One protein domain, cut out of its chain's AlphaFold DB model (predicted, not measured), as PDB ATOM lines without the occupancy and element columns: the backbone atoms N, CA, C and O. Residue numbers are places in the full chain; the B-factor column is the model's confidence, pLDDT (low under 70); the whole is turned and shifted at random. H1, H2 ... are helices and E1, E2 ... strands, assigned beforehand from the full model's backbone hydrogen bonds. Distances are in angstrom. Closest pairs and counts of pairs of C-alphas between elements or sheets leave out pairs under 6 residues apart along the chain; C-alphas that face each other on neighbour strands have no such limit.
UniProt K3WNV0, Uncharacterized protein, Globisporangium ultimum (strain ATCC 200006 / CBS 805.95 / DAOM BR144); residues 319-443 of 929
ATOM      1  N   PHE A 319       6.715 -56.302  42.002       82.00
ATOM      2  CA  PHE A 319       5.826 -56.462  43.156       82.00
ATOM      3  C   PHE A 319       4.351 -56.258  42.801       82.00
ATOM      4  O   PHE A 319       3.486 -56.932  43.354       82.00
ATOM      5  N   VAL A 320       4.044 -55.365  41.855       83.81
ATOM      6  CA  VAL A 320       2.663 -55.100  41.435       83.81
ATOM      7  C   VAL A 320       2.040 -56.328  40.778       83.81
ATOM      8  O   VAL A 320       0.829 -56.537  40.866       83.81
ATOM      9  N   ASP A 321       2.858 -57.153  40.133       79.62
ATOM     10  CA  ASP A 321       2.399 -58.380  39.502       79.62
ATOM     11  C   ASP A 321       2.160 -59.491  40.537       79.62
ATOM     12  O   ASP A 321       1.209 -60.264  40.379       79.62
ATOM     13  N   ASP A 322       2.921 -59.483  41.635       78.06
ATOM     14  CA  ASP A 322       2.867 -60.466  42.723       78.06
ATOM     15  C   ASP A 322       1.780 -60.197  43.782       78.06
ATOM     16  O   ASP A 322       1.337 -61.131  44.466       78.06
ATOM     17  N   VAL A 323       1.332 -58.945  43.946       78.69
ATOM     18  CA  VAL A 323       0.335 -58.603  44.975       78.69
ATOM     19  C   VAL A 323      -1.034 -59.218  44.690       78.69
ATOM     20  O   VAL A 323      -1.565 -59.165  43.579       78.69
ATOM     21  N   LYS A 324      -1.634 -59.776  45.747       79.81
ATOM     22  CA  LYS A 324      -2.950 -60.442  45.712       79.81
ATOM     23  C   LYS A 324      -4.055 -59.684  46.447       79.81
ATOM     24  O   LYS A 324      -5.160 -60.199  46.563       79.81
ATOM     25  N   PHE A 325      -3.744 -58.500  46.964       86.00
ATOM     26  CA  PHE A 325      -4.680 -57.631  47.675       86.00
ATOM     27  C   PHE A 325      -5.085 -56.450  46.789       86.00
ATOM     28  O   PHE A 325      -4.444 -56.181  45.770       86.00
ATOM     29  N   ASN A 326      -6.152 -55.752  47.168       88.50
ATOM     30  CA  ASN A 326      -6.590 -54.548  46.469       88.50
ATOM     31  C   ASN A 326      -5.990 -53.292  47.127       88.50
ATOM     32  O   ASN A 326      -6.451 -52.886  48.192       88.50
ATOM     33  N   PRO A 327      -5.000 -52.623  46.511       87.62
ATOM     34  CA  PRO A 327      -4.310 -51.499  47.141       87.62
ATOM     35  C   PRO A 327      -5.193 -50.263  47.352       87.62
ATOM     36  O   PRO A 327      -4.805 -49.363  48.087       87.62
ATOM     37  N   CYS A 328      -6.373 -50.195  46.734       86.56
ATOM     38  CA  CYS A 328      -7.260 -49.034  46.819       86.56
ATOM     39  C   CYS A 328      -8.232 -49.095  48.004       86.56
ATOM     40  O   CYS A 328      -8.789 -48.069  48.380       86.56
ATOM     41  N   ASN A 329      -8.404 -50.254  48.643       85.12
ATOM     42  CA  ASN A 329      -9.239 -50.389  49.845       85.12
ATOM     43  C   ASN A 329      -8.666 -51.330  50.923       85.12
ATOM     44  O   ASN A 329      -9.216 -51.395  52.021       85.12
ATOM     45  N   GLU A 330      -7.564 -52.024  50.647       82.69
ATOM     46  CA  GLU A 330      -6.865 -52.905  51.579       82.69
ATOM     47  C   GLU A 330      -5.426 -52.420  51.786       82.69
ATOM     48  O   GLU A 330      -4.799 -51.837  50.904       82.69
ATOM     49  N   SER A 331      -4.876 -52.675  52.972       74.38
ATOM     50  CA  SER A 331      -3.458 -52.442  53.252       74.38
ATOM     51  C   SER A 331      -2.663 -53.727  53.093       74.38
ATOM     52  O   SER A 331      -3.132 -54.810  53.449       74.38
ATOM     53  N   ALA A 332      -1.436 -53.599  52.591       71.19
ATOM     54  CA  ALA A 332      -0.509 -54.715  52.526       71.19
ATOM     55  C   ALA A 332      -0.271 -55.251  53.951       71.19
ATOM     56  O   ALA A 332       0.078 -54.501  54.856       71.19
ATOM     57  N   THR A 333      -0.507 -56.543  54.176       70.62
ATOM     58  CA  THR A 333      -0.264 -57.211  55.465       70.62
ATOM     59  C   THR A 333       0.279 -58.621  55.235       70.62
ATOM     60  O   THR A 333       0.072 -59.216  54.170       70.62
ATOM     61  N   GLY A 334       1.005 -59.150  56.226       72.56
ATOM     62  CA  GLY A 334       1.583 -60.497  56.196       72.56
ATOM     63  C   GLY A 334       2.453 -60.746  54.960       72.56
ATOM     64  O   GLY A 334       3.278 -59.911  54.589       72.56
ATOM     65  N   LYS A 335       2.202 -61.870  54.274       61.94
ATOM     66  CA  LYS A 335       2.975 -62.342  53.109       61.94
ATOM     67  C   LYS A 335       3.107 -61.333  51.962       61.94
ATOM     68  O   LYS A 335       4.023 -61.463  51.161       61.94
ATOM     69  N   ASN A 336       2.206 -60.352  51.858       62.12
ATOM     70  CA  ASN A 336       2.264 -59.335  50.805       62.12
ATOM     71  C   ASN A 336       3.390 -58.304  51.034       62.12
ATOM     72  O   ASN A 336       3.980 -57.852  50.061       62.12
ATOM     73  N   ILE A 337       3.709 -57.958  52.292       65.25
ATOM     74  CA  ILE A 337       4.843 -57.068  52.640       65.25
ATOM     75  C   ILE A 337       6.169 -57.843  52.680       65.25
ATOM     76  O   ILE A 337       7.228 -57.276  52.421       65.25
ATOM     77  N   GLU A 338       6.117 -59.148  52.961       65.88
ATOM     78  CA  GLU A 338       7.288 -60.040  52.985       65.88
ATOM     79  C   GLU A 338       7.897 -60.299  51.595       65.88
ATOM     80  O   GLU A 338       8.960 -60.917  51.492       65.88
ATOM     81  N   LEU A 339       7.247 -59.841  50.518       66.00
ATOM     82  CA  LEU A 339       7.825 -59.881  49.181       66.00
ATOM     83  C   LEU A 339       9.116 -59.054  49.168       66.00
ATOM     84  O   LEU A 339       9.114 -57.843  49.404       66.00
ATOM     85  N   THR A 340      10.232 -59.707  48.842       70.06
ATOM     86  CA  THR A 340      11.527 -59.030  48.700       70.06
ATOM     87  C   THR A 340      11.477 -57.948  47.624       70.06
ATOM     88  O   THR A 340      12.170 -56.952  47.758       70.06
ATOM     89  N   SER A 341      10.616 -58.102  46.611       77.25
ATOM     90  CA  SER A 341      10.377 -57.129  45.538       77.25
ATOM     91  C   SER A 341       9.549 -55.907  45.953       77.25
ATOM     92  O   SER A 341       9.565 -54.913  45.232       77.25
ATOM     93  N   TYR A 342       8.820 -55.948  47.077       85.25
ATOM     94  CA  TYR A 342       7.968 -54.831  47.504       85.25
ATOM     95  C   TYR A 342       8.832 -53.607  47.845       85.25
ATOM     96  O   TYR A 342       9.826 -53.779  48.558       85.25
ATOM     97  N   PRO A 343       8.496 -52.390  47.391       88.81
ATOM     98  CA  PRO A 343       9.348 -51.228  47.616       88.81
ATOM     99  C   PRO A 343       9.426 -50.846  49.098       88.81
ATOM    100  O   PRO A 343       8.502 -51.111  49.862       88.81
ATOM    101  N   ILE A 344      10.527 -50.234  49.534       91.44
ATOM    102  CA  ILE A 344      10.660 -49.677  50.890       91.44
ATOM    103  C   ILE A 344       9.957 -48.323  50.944       91.44
ATOM    104  O   ILE A 344       9.043 -48.135  51.753       91.44
ATOM    105  N   THR A 345      10.314 -47.414  50.035       91.94
ATOM    106  CA  THR A 345       9.653 -46.115  49.884       91.94
ATOM    107  C   THR A 345       9.029 -45.935  48.504       91.94
ATOM    108  O   THR A 345       9.358 -46.618  47.537       91.94
ATOM    109  N   MET A 346       8.116 -44.980  48.402       88.81
ATOM    110  CA  MET A 346       7.599 -44.458  47.144       88.81
ATOM    111  C   MET A 346       7.730 -42.940  47.141       88.81
ATOM    112  O   MET A 346       7.643 -42.310  48.194       88.81
ATOM    113  N   ARG A 347       7.913 -42.355  45.962       83.62
ATOM    114  CA  ARG A 347       7.911 -40.906  45.746       83.62
ATOM    115  C   ARG A 347       6.916 -40.588  44.646       83.62
ATOM    116  O   ARG A 347       6.952 -41.198  43.585       83.62
ATOM    117  N   ALA A 348       6.004 -39.664  44.908       68.75
ATOM    118  CA  ALA A 348       4.845 -39.427  44.055       68.75
ATOM    119  C   ALA A 348       5.017 -38.187  43.171       68.75
ATOM    120  O   ALA A 348       4.194 -37.274  43.174       68.75
ATOM    121  N   GLN A 349       6.122 -38.173  42.427       66.00
ATOM    122  CA  GLN A 349       6.574 -37.020  41.643       66.00
ATOM    123  C   GLN A 349       5.611 -36.704  40.493       66.00
ATOM    124  O   GLN A 349       5.293 -35.552  40.207       66.00
ATOM    125  N   ASN A 350       5.155 -37.751  39.805       66.06
ATOM    126  CA  ASN A 350       4.155 -37.659  38.751       66.06
ATOM    127  C   ASN A 350       3.530 -39.038  38.523       66.06
ATOM    128  O   ASN A 350       3.966 -39.805  37.657       66.06
ATOM    129  N   PHE A 351       2.507 -39.367  39.307       68.94
ATOM    130  CA  PHE A 351       1.672 -40.524  39.010       68.94
ATOM    131  C   PHE A 351       0.452 -40.052  38.243       68.94
ATOM    132  O   PHE A 351      -0.397 -39.364  38.794       68.94
ATOM    133  N   THR A 352       0.389 -40.405  36.962       67.75
ATOM    134  CA  THR A 352      -0.716 -40.035  36.076       67.75
ATOM    135  C   THR A 352      -1.457 -41.260  35.572       67.75
ATOM    136  O   THR A 352      -0.843 -42.213  35.089       67.75
ATOM    137  N   LEU A 353      -2.781 -41.218  35.687       64.06
ATOM    138  CA  LEU A 353      -3.722 -42.114  35.018       64.06
ATOM    139  C   LEU A 353      -4.685 -41.228  34.222       64.06
ATOM    140  O   LEU A 353      -5.605 -40.658  34.821       64.06
ATOM    141  N   PRO A 354      -4.461 -41.046  32.909       56.53
ATOM    142  CA  PRO A 354      -5.411 -40.323  32.079       56.53
ATOM    143  C   PRO A 354      -6.761 -41.058  32.060       56.53
ATOM    144  O   PRO A 354      -6.794 -42.280  32.040       56.53
ATOM    145  N   THR A 355      -7.839 -40.280  32.105       55.50
ATOM    146  CA  THR A 355      -9.276 -40.610  32.096       55.50
ATOM    147  C   THR A 355      -9.639 -42.087  31.959       55.50
ATOM    148  O   THR A 355      -9.549 -42.657  30.871       55.50
ATOM    149  N   TRP A 356     -10.178 -42.664  33.033       59.22
ATOM    150  CA  TRP A 356     -10.551 -44.076  33.071       59.22
ATOM    151  C   TRP A 356     -12.046 -44.321  32.774       59.22
ATOM    152  O   TRP A 356     -12.786 -43.423  32.384       59.22
ATOM    153  N   ILE A 357     -12.525 -45.561  32.944       54.38
ATOM    154  CA  ILE A 357     -13.897 -46.009  32.631       54.38
ATOM    155  C   ILE A 357     -14.929 -45.312  33.527       54.38
ATOM    156  O   ILE A 357     -16.090 -45.194  33.143       54.38
ATOM    157  N   ASP A 358     -14.509 -44.843  34.702       57.53
ATOM    158  CA  ASP A 358     -15.321 -44.006  35.587       57.53
ATOM    159  C   ASP A 358     -15.382 -42.529  35.139       57.53
ATOM    160  O   ASP A 358     -16.072 -41.729  35.767       57.53
ATOM    161  N   GLY A 359     -14.687 -42.168  34.053       62.47
ATOM    162  CA  GLY A 359     -14.629 -40.824  33.484       62.47
ATOM    163  C   GLY A 359     -13.725 -39.851  34.242       62.47
ATOM    164  O   GLY A 359     -13.738 -38.664  33.917       62.47
ATOM    165  N   ARG A 360     -12.964 -40.313  35.247       66.81
ATOM    166  CA  ARG A 360     -12.130 -39.461  36.110       66.81
ATOM    167  C   ARG A 360     -10.645 -39.634  35.803       66.81
ATOM    168  O   ARG A 360     -10.188 -40.729  35.473       66.81
ATOM    169  N   ASP A 361      -9.894 -38.547  35.959       69.50
ATOM    170  CA  ASP A 361      -8.433 -38.572  35.944       69.50
ATOM    171  C   ASP A 361      -7.921 -38.825  37.367       69.50
ATOM    172  O   ASP A 361      -8.246 -38.078  38.293       69.50
ATOM    173  N   TRP A 362      -7.097 -39.856  37.541       77.88
ATOM    174  CA  TRP A 362      -6.530 -40.217  38.840       77.88
ATOM    175  C   TRP A 362      -5.040 -39.907  38.851       77.88
ATOM    176  O   TRP A 362      -4.227 -40.686  38.360       77.88
ATOM    177  N   ASN A 363      -4.668 -38.754  39.405       77.94
ATOM    178  CA  ASN A 363      -3.269 -38.338  39.440       77.94
ATOM    179  C   ASN A 363      -2.788 -38.071  40.863       77.94
ATOM    180  O   ASN A 363      -3.577 -37.964  41.797       77.94
ATOM    181  N   PHE A 364      -1.480 -37.946  41.031       81.38
ATOM    182  CA  PHE A 364      -0.892 -37.343  42.214       81.38
ATOM    183  C   PHE A 364       0.398 -36.622  41.831       81.38
ATOM    184  O   PHE A 364       1.255 -37.185  41.143       81.38
ATOM    185  N   PHE A 365       0.508 -35.384  42.303       80.06
ATOM    186  CA  PHE A 365       1.659 -34.510  42.143       80.06
ATOM    187  C   PHE A 365       1.996 -33.948  43.520       80.06
ATOM    188  O   PHE A 365       1.267 -33.112  44.056       80.06
ATOM    189  N   ASP A 366       3.094 -34.416  44.092       77.44
ATOM    190  CA  ASP A 366       3.613 -33.975  45.385       77.44
ATOM    191  C   ASP A 366       3.773 -32.449  45.492       77.44
ATOM    192  O   ASP A 366       3.478 -31.891  46.548       77.44
ATOM    193  N   ILE A 367       4.155 -31.776  44.400       77.56
ATOM    194  CA  ILE A 367       4.316 -30.313  44.311       77.56
ATOM    195  C   ILE A 367       2.996 -29.529  44.256       77.56
ATOM    196  O   ILE A 367       3.006 -28.306  44.385       77.56
ATOM    197  N   GLN A 368       1.866 -30.202  44.023       79.25
ATOM    198  CA  GLN A 368       0.539 -29.575  43.941       79.25
ATOM    199  C   GLN A 368      -0.286 -29.777  45.215       79.25
ATOM    200  O   GLN A 368      -1.462 -29.418  45.250       79.25
ATOM    201  N   VAL A 369       0.312 -30.359  46.259       84.06
ATOM    202  CA  VAL A 369      -0.328 -30.515  47.566       84.06
ATOM    203  C   VAL A 369      -0.615 -29.123  48.153       84.06
ATOM    204  O   VAL A 369       0.330 -28.352  48.345       84.06
ATOM    205  N   PRO A 370      -1.881 -28.783  48.461       85.88
ATOM    206  CA  PRO A 370      -2.216 -27.470  49.006       85.88
ATOM    207  C   PRO A 370      -1.545 -27.239  50.365       85.88
ATOM    208  O   PRO A 370      -1.542 -28.123  51.226       85.88
ATOM    209  N   SER A 371      -0.999 -26.043  50.587       84.69
ATOM    210  CA  SER A 371      -0.237 -25.717  51.805       84.69
ATOM    211  C   SER A 371      -1.077 -25.737  53.086       84.69
ATOM    212  O   SER A 371      -0.542 -25.871  54.187       84.69
ATOM    213  N   ASP A 372      -2.396 -25.638  52.963       86.31
ATOM    214  CA  ASP A 372      -3.356 -25.630  54.063       86.31
ATOM    215  C   ASP A 372      -4.074 -26.978  54.270       86.31
ATOM    216  O   ASP A 372      -4.996 -27.051  55.083       86.31
ATOM    217  N   ILE A 373      -3.637 -28.064  53.614       90.06
ATOM    218  CA  ILE A 373      -4.231 -29.417  53.720       90.06
ATOM    219  C   ILE A 373      -4.303 -29.956  55.164       90.06
ATOM    220  O   ILE A 373      -5.177 -30.762  55.502       90.06
ATOM    221  N   LEU A 374      -3.417 -29.477  56.047       90.50
ATOM    222  CA  LEU A 374      -3.379 -29.821  57.474       90.50
ATOM    223  C   LEU A 374      -4.352 -28.995  58.338       90.50
ATOM    224  O   LEU A 374      -4.512 -29.287  59.525       90.50
ATOM    225  N   SER A 375      -5.030 -27.990  57.774       88.38
ATOM    226  CA  SER A 375      -6.067 -27.211  58.462       88.38
ATOM    227  C   SER A 375      -7.249 -28.093  58.868       88.38
ATOM    228  O   SER A 375      -7.684 -28.957  58.111       88.38
ATOM    229  N   CYS A 376      -7.839 -27.840  60.037       88.94
ATOM    230  CA  CYS A 376      -8.985 -28.610  60.532       88.94
ATOM    231  C   CYS A 376     -10.196 -28.573  59.590       88.94
ATOM    232  O   CYS A 376     -10.995 -29.501  59.599       88.94
ATOM    233  N   ASP A 377     -10.323 -27.526  58.776       85.75
ATOM    234  CA  ASP A 377     -11.428 -27.347  57.832       85.75
ATOM    235  C   ASP A 377     -11.109 -27.880  56.421       85.75
ATOM    236  O   ASP A 377     -12.008 -27.982  55.583       85.75
ATOM    237  N   ALA A 378      -9.848 -28.252  56.167       87.69
ATOM    238  CA  ALA A 378      -9.403 -28.768  54.880       87.69
ATOM    239  C   ALA A 378      -9.977 -30.149  54.578       87.69
ATOM    240  O   ALA A 378      -9.992 -31.029  55.444       87.69
ATOM    241  N   TRP A 379     -10.390 -30.338  53.330       89.62
ATOM    242  CA  TRP A 379     -10.729 -31.627  52.755       89.62
ATOM    243  C   TRP A 379      -9.537 -32.582  52.763       89.62
ATOM    244  O   TRP A 379      -8.379 -32.200  52.944       89.62
ATOM    245  N   LEU A 380      -9.850 -33.854  52.585       91.38
ATOM    246  CA  LEU A 380      -8.901 -34.904  52.259       91.38
ATOM    247  C   LEU A 380      -8.844 -35.080  50.737       91.38
ATOM    248  O   LEU A 380      -9.738 -34.630  50.010       91.38
ATOM    249  N   PHE A 381      -7.810 -35.756  50.249       88.62
ATOM    250  CA  PHE A 381      -7.732 -36.122  48.842       88.62
ATOM    251  C   PHE A 381      -8.801 -37.147  48.473       88.62
ATOM    252  O   PHE A 381      -9.090 -38.057  49.256       88.62
ATOM    253  N   ASN A 382      -9.347 -37.030  47.262       85.69
ATOM    254  CA  ASN A 382     -10.180 -38.075  46.674       85.69
ATOM    255  C   ASN A 382      -9.389 -39.378  46.637       85.69
ATOM    256  O   ASN A 382      -8.273 -39.404  46.129       85.69
ATOM    257  N   GLU A 383      -9.976 -40.464  47.132       84.31
ATOM    258  CA  GLU A 383      -9.376 -41.792  47.036       84.31
ATOM    259  C   GLU A 383     -10.082 -42.617  45.959       84.31
ATOM    260  O   GLU A 383     -11.316 -42.624  45.897       84.31
ATOM    261  N   PRO A 384      -9.325 -43.364  45.140       80.31
ATOM    262  CA  PRO A 384      -9.890 -44.397  44.297       80.31
ATOM    263  C   PRO A 384     -10.740 -45.392  45.076       80.31
ATOM    264  O   PRO A 384     -10.344 -45.890  46.129       80.31
ATOM    265  N   THR A 385     -11.880 -45.780  44.507       82.12
ATOM    266  CA  THR A 385     -12.639 -46.910  45.049       82.12
ATOM    267  C   THR A 385     -11.919 -48.229  44.756       82.12
ATOM    268  O   THR A 385     -11.162 -48.349  43.790       82.12
ATOM    269  N   GLY A 386     -12.214 -49.278  45.531       82.44
ATOM    270  CA  GLY A 386     -11.702 -50.627  45.256       82.44
ATOM    271  C   GLY A 386     -12.052 -51.150  43.851       82.44
ATOM    272  O   GLY A 386     -11.347 -52.008  43.319       82.44
ATOM    273  N   TYR A 387     -13.097 -50.610  43.214       82.06
ATOM    274  CA  TYR A 387     -13.471 -50.957  41.843       82.06
ATOM    275  C   TYR A 387     -12.418 -50.522  40.814       82.06
ATOM    276  O   TYR A 387     -12.248 -51.193  39.796       82.06
ATOM    277  N   LEU A 388     -11.646 -49.470  41.104       82.69
ATOM    278  CA  LEU A 388     -10.582 -48.997  40.224       82.69
ATOM    279  C   LEU A 388      -9.525 -50.090  39.983       82.69
ATOM    280  O   LEU A 388      -9.199 -50.425  38.845       82.69
ATOM    281  N   TRP A 389      -9.062 -50.746  41.051       86.00
ATOM    282  CA  TRP A 389      -8.130 -51.874  40.949       86.00
ATOM    283  C   TRP A 389      -8.704 -53.067  40.176       86.00
ATOM    284  O   TRP A 389      -7.996 -53.712  39.391       86.00
ATOM    285  N   TYR A 390      -9.998 -53.349  40.365       84.06
ATOM    286  CA  TYR A 390     -10.696 -54.388  39.610       84.06
ATOM    287  C   TYR A 390     -10.657 -54.086  38.109       84.06
ATOM    288  O   TYR A 390     -10.247 -54.951  37.327       84.06
ATOM    289  N   LEU A 391     -10.989 -52.852  37.712       79.00
ATOM    290  CA  LEU A 391     -10.896 -52.408  36.324       79.00
ATOM    291  C   LEU A 391      -9.462 -52.533  35.792       79.00
ATOM    292  O   LEU A 391      -9.283 -52.978  34.654       79.00
ATOM    293  N   ALA A 392      -8.451 -52.210  36.610       81.00
ATOM    294  CA  ALA A 392      -7.038 -52.222  36.196       81.00
ATOM    295  C   ALA A 392      -6.573 -53.626  35.847       81.00
ATOM    296  O   ALA A 392      -5.773 -53.817  34.932       81.00
ATOM    297  N   SER A 393      -7.098 -54.596  36.589       82.62
ATOM    298  CA  SER A 393      -6.679 -55.987  36.524       82.62
ATOM    299  C   SER A 393      -7.461 -56.802  35.486       82.62
ATOM    300  O   SER A 393      -6.916 -57.769  34.963       82.62
ATOM    301  N   HIS A 394      -8.708 -56.424  35.162       79.25
ATOM    302  CA  HIS A 394      -9.628 -57.290  34.398       79.25
ATOM    303  C   HIS A 394     -10.103 -56.737  33.049       79.25
ATOM    304  O   HIS A 394     -10.664 -57.486  32.250       79.25
ATOM    305  N   THR A 395      -9.915 -55.450  32.758       71.00
ATOM    306  CA  THR A 395     -10.298 -54.895  31.446       71.00
ATOM    307  C   THR A 395      -9.138 -55.030  30.460       71.00
ATOM    308  O   THR A 395      -7.994 -54.936  30.879       71.00
ATOM    309  N   ASN A 396      -9.381 -55.227  29.159       66.25
ATOM    310  CA  ASN A 396      -8.332 -55.317  28.129       66.25
ATOM    311  C   ASN A 396      -8.439 -54.154  27.129       66.25
ATOM    312  O   ASN A 396      -9.530 -53.853  26.656       66.25
ATOM    313  N   GLY A 397      -7.308 -53.542  26.756       54.75
ATOM    314  CA  GLY A 397      -7.221 -52.665  25.578       54.75
ATOM    315  C   GLY A 397      -7.748 -51.227  25.718       54.75
ATOM    316  O   GLY A 397      -7.843 -50.536  24.706       54.75
ATOM    317  N   TYR A 398      -8.061 -50.752  26.924       53.25
ATOM    318  CA  TYR A 398      -8.448 -49.353  27.158       53.25
ATOM    319  C   TYR A 398      -7.210 -48.426  27.134       53.25
ATOM    320  O   TYR A 398      -6.112 -48.864  27.478       53.25
ATOM    321  N   GLU A 399      -7.352 -47.190  26.630       55.53
ATOM    322  CA  GLU A 399      -6.278 -46.171  26.477       55.53
ATOM    323  C   GLU A 399      -5.028 -46.577  25.659       55.53
ATOM    324  O   GLU A 399      -4.079 -45.804  25.548       55.53
ATOM    325  N   ARG A 400      -5.006 -47.766  25.034       63.50
ATOM    326  CA  ARG A 400      -3.799 -48.367  24.415       63.50
ATOM    327  C   ARG A 400      -2.672 -48.648  25.426       63.50
ATOM    328  O   ARG A 400      -1.512 -48.770  25.026       63.50
ATOM    329  N   VAL A 401      -3.011 -48.806  26.708       66.56
ATOM    330  CA  VAL A 401      -2.065 -49.098  27.794       66.56
ATOM    331  C   VAL A 401      -2.196 -50.573  28.233       66.56
ATOM    332  O   VAL A 401      -3.297 -51.028  28.553       66.56
ATOM    333  N   PRO A 402      -1.106 -51.368  28.264       74.31
ATOM    334  CA  PRO A 402      -1.118 -52.748  28.759       74.31
ATOM    335  C   PRO A 402      -1.643 -52.892  30.202       74.31
ATOM    336  O   PRO A 402      -1.524 -51.988  31.025       74.31
ATOM    337  N   THR A 403      -2.186 -54.062  30.552       77.38
ATOM    338  CA  THR A 403      -2.724 -54.366  31.900       77.38
ATOM    339  C   THR A 403      -1.698 -54.178  33.016       77.38
ATOM    340  O   THR A 403      -2.001 -53.565  34.034       77.38
ATOM    341  N   ILE A 404      -0.462 -54.623  32.793       79.06
ATOM    342  CA  ILE A 404       0.654 -54.455  33.735       79.06
ATOM    343  C   ILE A 404       0.934 -52.978  34.056       79.06
ATOM    344  O   ILE A 404       1.138 -52.614  35.209       79.06
ATOM    345  N   LEU A 405       0.842 -52.107  33.048       77.31
ATOM    346  CA  LEU A 405       1.019 -50.665  33.202       77.31
ATOM    347  C   LEU A 405      -0.081 -50.066  34.080       77.31
ATOM    348  O   LEU A 405       0.205 -49.376  35.055       77.31
ATOM    349  N   ARG A 406      -1.339 -50.390  33.781       79.75
ATOM    350  CA  ARG A 406      -2.492 -49.876  34.533       79.75
ATOM    351  C   ARG A 406      -2.459 -50.293  35.995       79.75
ATOM    352  O   ARG A 406      -2.686 -49.450  36.861       79.75
ATOM    353  N   ARG A 407      -2.113 -51.552  36.290       84.00
ATOM    354  CA  ARG A 407      -1.936 -52.016  37.676       84.00
ATOM    355  C   ARG A 407      -0.861 -51.201  38.401       84.00
ATOM    356  O   ARG A 407      -1.118 -50.735  39.507       84.00
ATOM    357  N   ARG A 408       0.299 -50.962  37.773       84.25
ATOM    358  CA  ARG A 408       1.416 -50.207  38.380       84.25
ATOM    359  C   ARG A 408       1.005 -48.783  38.735       84.25
ATOM    360  O   ARG A 408       1.145 -48.369  39.885       84.25
ATOM    361  N   HIS A 409       0.394 -48.077  37.793       81.81
ATOM    362  CA  HIS A 409      -0.128 -46.737  38.043       81.81
ATOM    363  C   HIS A 409      -1.218 -46.709  39.127       81.81
ATOM    364  O   HIS A 409      -1.150 -45.899  40.050       81.81
ATOM    365  N   THR A 410      -2.187 -47.627  39.060       84.00
ATOM    366  CA  THR A 410      -3.307 -47.691  40.018       84.00
ATOM    367  C   THR A 410      -2.816 -47.930  41.434       84.00
ATOM    368  O   THR A 410      -3.226 -47.233  42.356       84.00
ATOM    369  N   MET A 411      -1.895 -48.881  41.610       86.94
ATOM    370  CA  MET A 411      -1.300 -49.162  42.912       86.94
ATOM    371  C   MET A 411      -0.576 -47.935  43.472       86.94
ATOM    372  O   MET A 411      -0.716 -47.636  44.652       86.94
ATOM    373  N   SER A 412       0.129 -47.191  42.622       84.19
ATOM    374  CA  SER A 412       0.889 -46.009  43.036       84.19
ATOM    375  C   SER A 412      -0.010 -44.894  43.543       84.19
ATOM    376  O   SER A 412       0.193 -44.387  44.644       84.19
ATOM    377  N   VAL A 413      -1.043 -44.561  42.770       85.38
ATOM    378  CA  VAL A 413      -2.019 -43.534  43.145       85.38
ATOM    379  C   VAL A 413      -2.766 -43.943  44.418       85.38
ATOM    380  O   VAL A 413      -2.882 -43.140  45.341       85.38
ATOM    381  N   CYS A 414      -3.192 -45.206  44.518       87.94
ATOM    382  CA  CYS A 414      -3.899 -45.707  45.696       87.94
ATOM    383  C   CYS A 414      -3.039 -45.670  46.969       87.94
ATOM    384  O   CYS A 414      -3.497 -45.152  47.988       87.94
ATOM    385  N   LEU A 415      -1.793 -46.154  46.920       88.56
ATOM    386  CA  LEU A 415      -0.908 -46.166  48.091       88.56
ATOM    387  C   LEU A 415      -0.565 -44.753  48.576       88.56
ATOM    388  O   LEU A 415      -0.604 -44.495  49.779       88.56
ATOM    389  N   VAL A 416      -0.258 -43.834  47.658       89.00
ATOM    390  CA  VAL A 416       0.135 -42.464  48.013       89.00
ATOM    391  C   VAL A 416      -1.038 -41.678  48.584       89.00
ATOM    392  O   VAL A 416      -0.903 -41.096  49.657       89.00
ATOM    393  N   LEU A 417      -2.195 -41.680  47.915       89.62
ATOM    394  CA  LEU A 417      -3.372 -40.945  48.391       89.62
ATOM    395  C   LEU A 417      -3.814 -41.438  49.770       89.62
ATOM    396  O   LEU A 417      -4.078 -40.625  50.657       89.62
ATOM    397  N   GLN A 418      -3.809 -42.758  49.984       90.75
ATOM    398  CA  GLN A 418      -4.085 -43.333  51.299       90.75
ATOM    399  C   GLN A 418      -3.042 -42.917  52.339       90.75
ATOM    400  O   GLN A 418      -3.414 -42.599  53.468       90.75
ATOM    401  N   ALA A 419      -1.752 -42.921  51.997       92.06
ATOM    402  CA  ALA A 419      -0.697 -42.518  52.922       92.06
ATOM    403  C   ALA A 419      -0.837 -41.049  53.345       92.06
ATOM    404  O   ALA A 419      -0.806 -40.760  54.544       92.06
ATOM    405  N   TYR A 420      -1.075 -40.144  52.389       93.69
ATOM    406  CA  TYR A 420      -1.326 -38.731  52.672       93.69
ATOM    407  C   TYR A 420      -2.576 -38.558  53.531       93.69
ATOM    408  O   TYR A 420      -2.496 -37.964  54.602       93.69
ATOM    409  N   ASN A 421      -3.717 -39.123  53.129       94.44
ATOM    410  CA  ASN A 421      -4.955 -38.982  53.895       94.44
ATOM    411  C   ASN A 421      -4.831 -39.543  55.316       94.44
ATOM    412  O   ASN A 421      -5.324 -38.925  56.257       94.44
ATOM    413  N   ARG A 422      -4.137 -40.669  55.504       94.06
ATOM    414  CA  ARG A 422      -3.877 -41.239  56.834       94.06
ATOM    415  C   ARG A 422      -2.989 -40.339  57.688       94.06
ATOM    416  O   ARG A 422      -3.340 -40.098  58.841       94.06
ATOM    417  N   ALA A 423      -1.902 -39.811  57.126       94.50
ATOM    418  CA  ALA A 423      -1.020 -38.874  57.819       94.50
ATOM    419  C   ALA A 423      -1.752 -37.575  58.195       94.50
ATOM    420  O   ALA A 423      -1.649 -37.107  59.327       94.50
ATOM    421  N   ILE A 424      -2.553 -37.030  57.273       94.88
ATOM    422  CA  ILE A 424      -3.367 -35.827  57.490       94.88
ATOM    423  C   ILE A 424      -4.403 -36.073  58.593       94.88
ATOM    424  O   ILE A 424      -4.567 -35.236  59.479       94.88
ATOM    425  N   VAL A 425      -5.097 -37.214  58.571       95.06
ATOM    426  CA  VAL A 425      -6.067 -37.576  59.615       95.06
ATOM    427  C   VAL A 425      -5.382 -37.747  60.971       95.06
ATOM    428  O   VAL A 425      -5.918 -37.264  61.966       95.06
ATOM    429  N   ASP A 426      -4.216 -38.398  61.036       94.69
ATOM    430  CA  ASP A 426      -3.459 -38.540  62.289       94.69
ATOM    431  C   ASP A 426      -3.044 -37.176  62.855       94.69
ATOM    432  O   ASP A 426      -3.316 -36.872  64.018       94.69
ATOM    433  N   TYR A 427      -2.509 -36.304  61.995       93.12
ATOM    434  CA  TYR A 427      -2.157 -34.933  62.351       93.12
ATOM    435  C   TYR A 427      -3.368 -34.145  62.878       93.12
ATOM    436  O   TYR A 427      -3.304 -33.512  63.938       93.12
ATOM    437  N   LYS A 428      -4.501 -34.191  62.159       92.62
ATOM    438  CA  LYS A 428      -5.724 -33.458  62.523       92.62
ATOM    439  C   LYS A 428      -6.329 -33.962  63.831       92.62
ATOM    440  O   LYS A 428      -6.758 -33.139  64.634       92.62
ATOM    441  N   LYS A 429      -6.307 -35.270  64.111       92.00
ATOM    442  CA  LYS A 429      -6.788 -35.822  65.395       92.00
ATOM    443  C   LYS A 429      -6.114 -35.188  66.608       92.00
ATOM    444  O   LYS A 429      -6.755 -35.037  67.643       92.00
ATOM    445  N   GLN A 430      -4.844 -34.824  66.479       87.00
ATOM    446  CA  GLN A 430      -4.083 -34.210  67.563       87.00
ATOM    447  C   GLN A 430      -4.228 -32.689  67.582       87.00
ATOM    448  O   GLN A 430      -4.394 -32.085  68.642       87.00
ATOM    449  N   SER A 431      -4.186 -32.068  66.405       87.94
ATOM    450  CA  SER A 431      -4.141 -30.610  66.266       87.94
ATOM    451  C   SER A 431      -5.520 -29.939  66.292       87.94
ATOM    452  O   SER A 431      -5.606 -28.728  66.508       87.94
ATOM    453  N   CYS A 432      -6.607 -30.694  66.090       89.62
ATOM    454  CA  CYS A 432      -7.970 -30.176  65.936       89.62
ATOM    455  C   CYS A 432      -8.897 -30.631  67.080       89.62
ATOM    456  O   CYS A 432      -9.667 -31.579  66.917       89.62
ATOM    457  N   PRO A 433      -8.892 -29.937  68.237       87.06
ATOM    458  CA  PRO A 433      -9.633 -30.362  69.432       87.06
ATOM    459  C   PRO A 433     -11.161 -30.321  69.276       87.06
ATOM    460  O   PRO A 433     -11.878 -30.976  70.028       87.06
ATOM    461  N   PHE A 434     -11.676 -29.559  68.309       88.31
ATOM    462  CA  PHE A 434     -13.116 -29.380  68.089       88.31
ATOM    463  C   PHE A 434     -13.690 -30.284  66.992       88.31
ATOM    464  O   PHE A 434     -14.883 -30.193  66.710       88.31
ATOM    465  N   GLY A 435     -12.877 -31.176  66.422       90.62
ATOM    466  CA  GLY A 435     -13.212 -31.958  65.232       90.62
ATOM    467  C   GLY A 435     -12.552 -31.390  63.976       90.62
ATOM    468  O   GLY A 435     -11.961 -30.308  63.993       90.62
ATOM    469  N   TYR A 436     -12.618 -32.150  62.890       92.56
ATOM    470  CA  TYR A 436     -11.980 -31.809  61.624       92.56
ATOM    471  C   TYR A 436     -12.774 -32.357  60.438       92.56
ATOM    472  O   TYR A 436     -13.652 -33.208  60.589       92.56
ATOM    473  N   ASN A 437     -12.470 -31.851  59.248       91.69
ATOM    474  CA  ASN A 437     -13.109 -32.266  58.017       91.69
ATOM    475  C   ASN A 437     -12.483 -33.556  57.475       91.69
ATOM    476  O   ASN A 437     -11.269 -33.651  57.281       91.69
ATOM    477  N   THR A 438     -13.333 -34.563  57.273       92.69
ATOM    478  CA  THR A 438     -12.965 -35.876  56.722       92.69
ATOM    479  C   THR A 438     -13.411 -36.056  55.277       92.69
ATOM    480  O   THR A 438     -13.157 -37.112  54.704       92.69
ATOM    481  N   ASN A 439     -14.061 -35.047  54.691       89.00
ATOM    482  CA  ASN A 439     -14.591 -35.122  53.340       89.00
ATOM    483  C   ASN A 439     -13.461 -35.225  52.309       89.00
ATOM    484  O   ASN A 439     -12.589 -34.354  52.248       89.00
ATOM    485  N   LYS A 440     -13.466 -36.296  51.518       88.19
ATOM    486  CA  LYS A 440     -12.499 -36.582  50.458       88.19
ATOM    487  C   LYS A 440     -12.976 -35.913  49.178       88.19
ATOM    488  O   LYS A 440     -13.749 -36.506  48.432       88.19
ATOM    489  N   LYS A 441     -12.559 -34.658  48.991       81.75
ATOM    490  CA  LYS A 441     -12.988 -33.806  47.871       81.75
ATOM    491  C   LYS A 441     -11.859 -33.170  47.077       81.75
ATOM    492  O   LYS A 441     -12.150 -32.666  45.999       81.75
ATOM    493  N   VAL A 442     -10.607 -33.173  47.554       82.69
ATOM    494  CA  VAL A 442      -9.485 -32.580  46.802       82.69
ATOM    495  C   VAL A 442      -9.148 -33.494  45.616       82.69
ATOM    496  O   VAL A 442      -8.622 -34.592  45.836       82.69
ATOM    497  N   PRO A 443      -9.439 -33.094  44.363       76.81
ATOM    498  CA  PRO A 443      -9.046 -33.854  43.194       76.81
ATOM    499  C   PRO A 443      -7.617 -33.487  42.787       76.81
ATOM    500  O   PRO A 443      -7.177 -32.346  42.915       76.81
TER     501      PRO A 443
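Overview. This is residues 319 to 443 of the 929 residues of an uncharacterized protein of Globisporangium ultimum (strain ATCC 200006 / CBS 805.95 / DAOM BR144) (UniProt K3WNV0). One long helix, H3, makes the spine and the longest axis of this domain, and the other parts gather round it, much of them as loops. H2 folds back beside the first part of H3 as a helical hairpin, the small strand hairpin E2 and E3 packs on H3 along residues 405 to 417, the short helix H1 packs on residues 404 to 411 of H3, and the long stretch 365 to 385 runs out along the later part of H3 and comes back. The printed part has 125 residues with three named helices and four named strands, in the order H1, E1, E2, E3, H2, H3, E4; the one named sheet is the antiparallel pair E2 and E3. The class is mixed, helices and strands, with under half of the residues, 54, in named elements. The whole is compact, with a radius of gyration of the C-alphas of 15.5 A, and spans 47 by 34 by 24 A.

Arrangement. H1, residues 319 to 322, touches H3, residues 403 to 431; the closest C-alphas are those of Val 320 and Arg 408, 5.9 A apart. H3 touches H1 with residues 404 to 411 alone. E1, residues 345 to 347, pairs with no named strand; its closest C-alpha pair with H3 is Met 346 and Val 416, 7.8 A. E2, residues 351 to 353, and E3, residues 362 to 364, are antiparallel neighbours and a hairpin, with 168 degrees between their directions. The C-alphas of Thr 352 and Asn 363 face each other at 4.6 A; N 364 and O 351 are within hydrogen-bond range at 2.9 A, as are N 351 and O 364 at 3.1 A. The closest C-alphas of E2 and H3 are those of Phe 351 and Val 413, 6.3 A apart. Those of E3 and H3 are Phe 364 and Val 413, 6.4 A apart. H2, residues 386 to 394, touches H3 and forms a helical hairpin with it, at a shallow tilt of 15 degrees, opposite ways. The closest C-alphas of H2 and H3 are those of Ala 392 and Arg 407, 5.3 A apart, and H3 touches H2 with residues 403 to 411 alone. H1 and H2 are apart. E4, residues 440 to 442, pairs with no named strand, but residues 380 to 381 form a short parallel pairing with it. O i to N i+4 pairs are within hydrogen-bond range in 4 of 5 cases in H2 and 24 of 25 in H3; H1 is too short for such a pair.

Along the chain. H1 begins at C-alpha 319, at (5.826, -56.462, 43.156), and has 4 residues. E1, E2 and E3 have 3 residues each; E3 measures 7.2 A from first to last C-alpha, and E1 and E2 each 6.9 A. H2 measures 12.9 A. H3 runs 41.8 A, from C-alpha 403 at (-2.724, -54.366, 31.900) to C-alpha 431 at (-4.141, -30.610, 66.266). E4 measures 6.2 A and ends at C-alpha 442, at (-9.485, -32.580, 46.802).

Size, cuts and confidence. The two C-alphas farthest apart are those of Gly 397 and Pro 433, at 49.3 A. The printed part has no cut. The links H1 to E1, 22 residues, and E3 to H2, 21 residues, are long, while E1 to E2 is tight. The mean pLDDT of the printed part is 80.4; 25 residues are under 70, namely 335 to 339, 348 to 361 and 396 to 401.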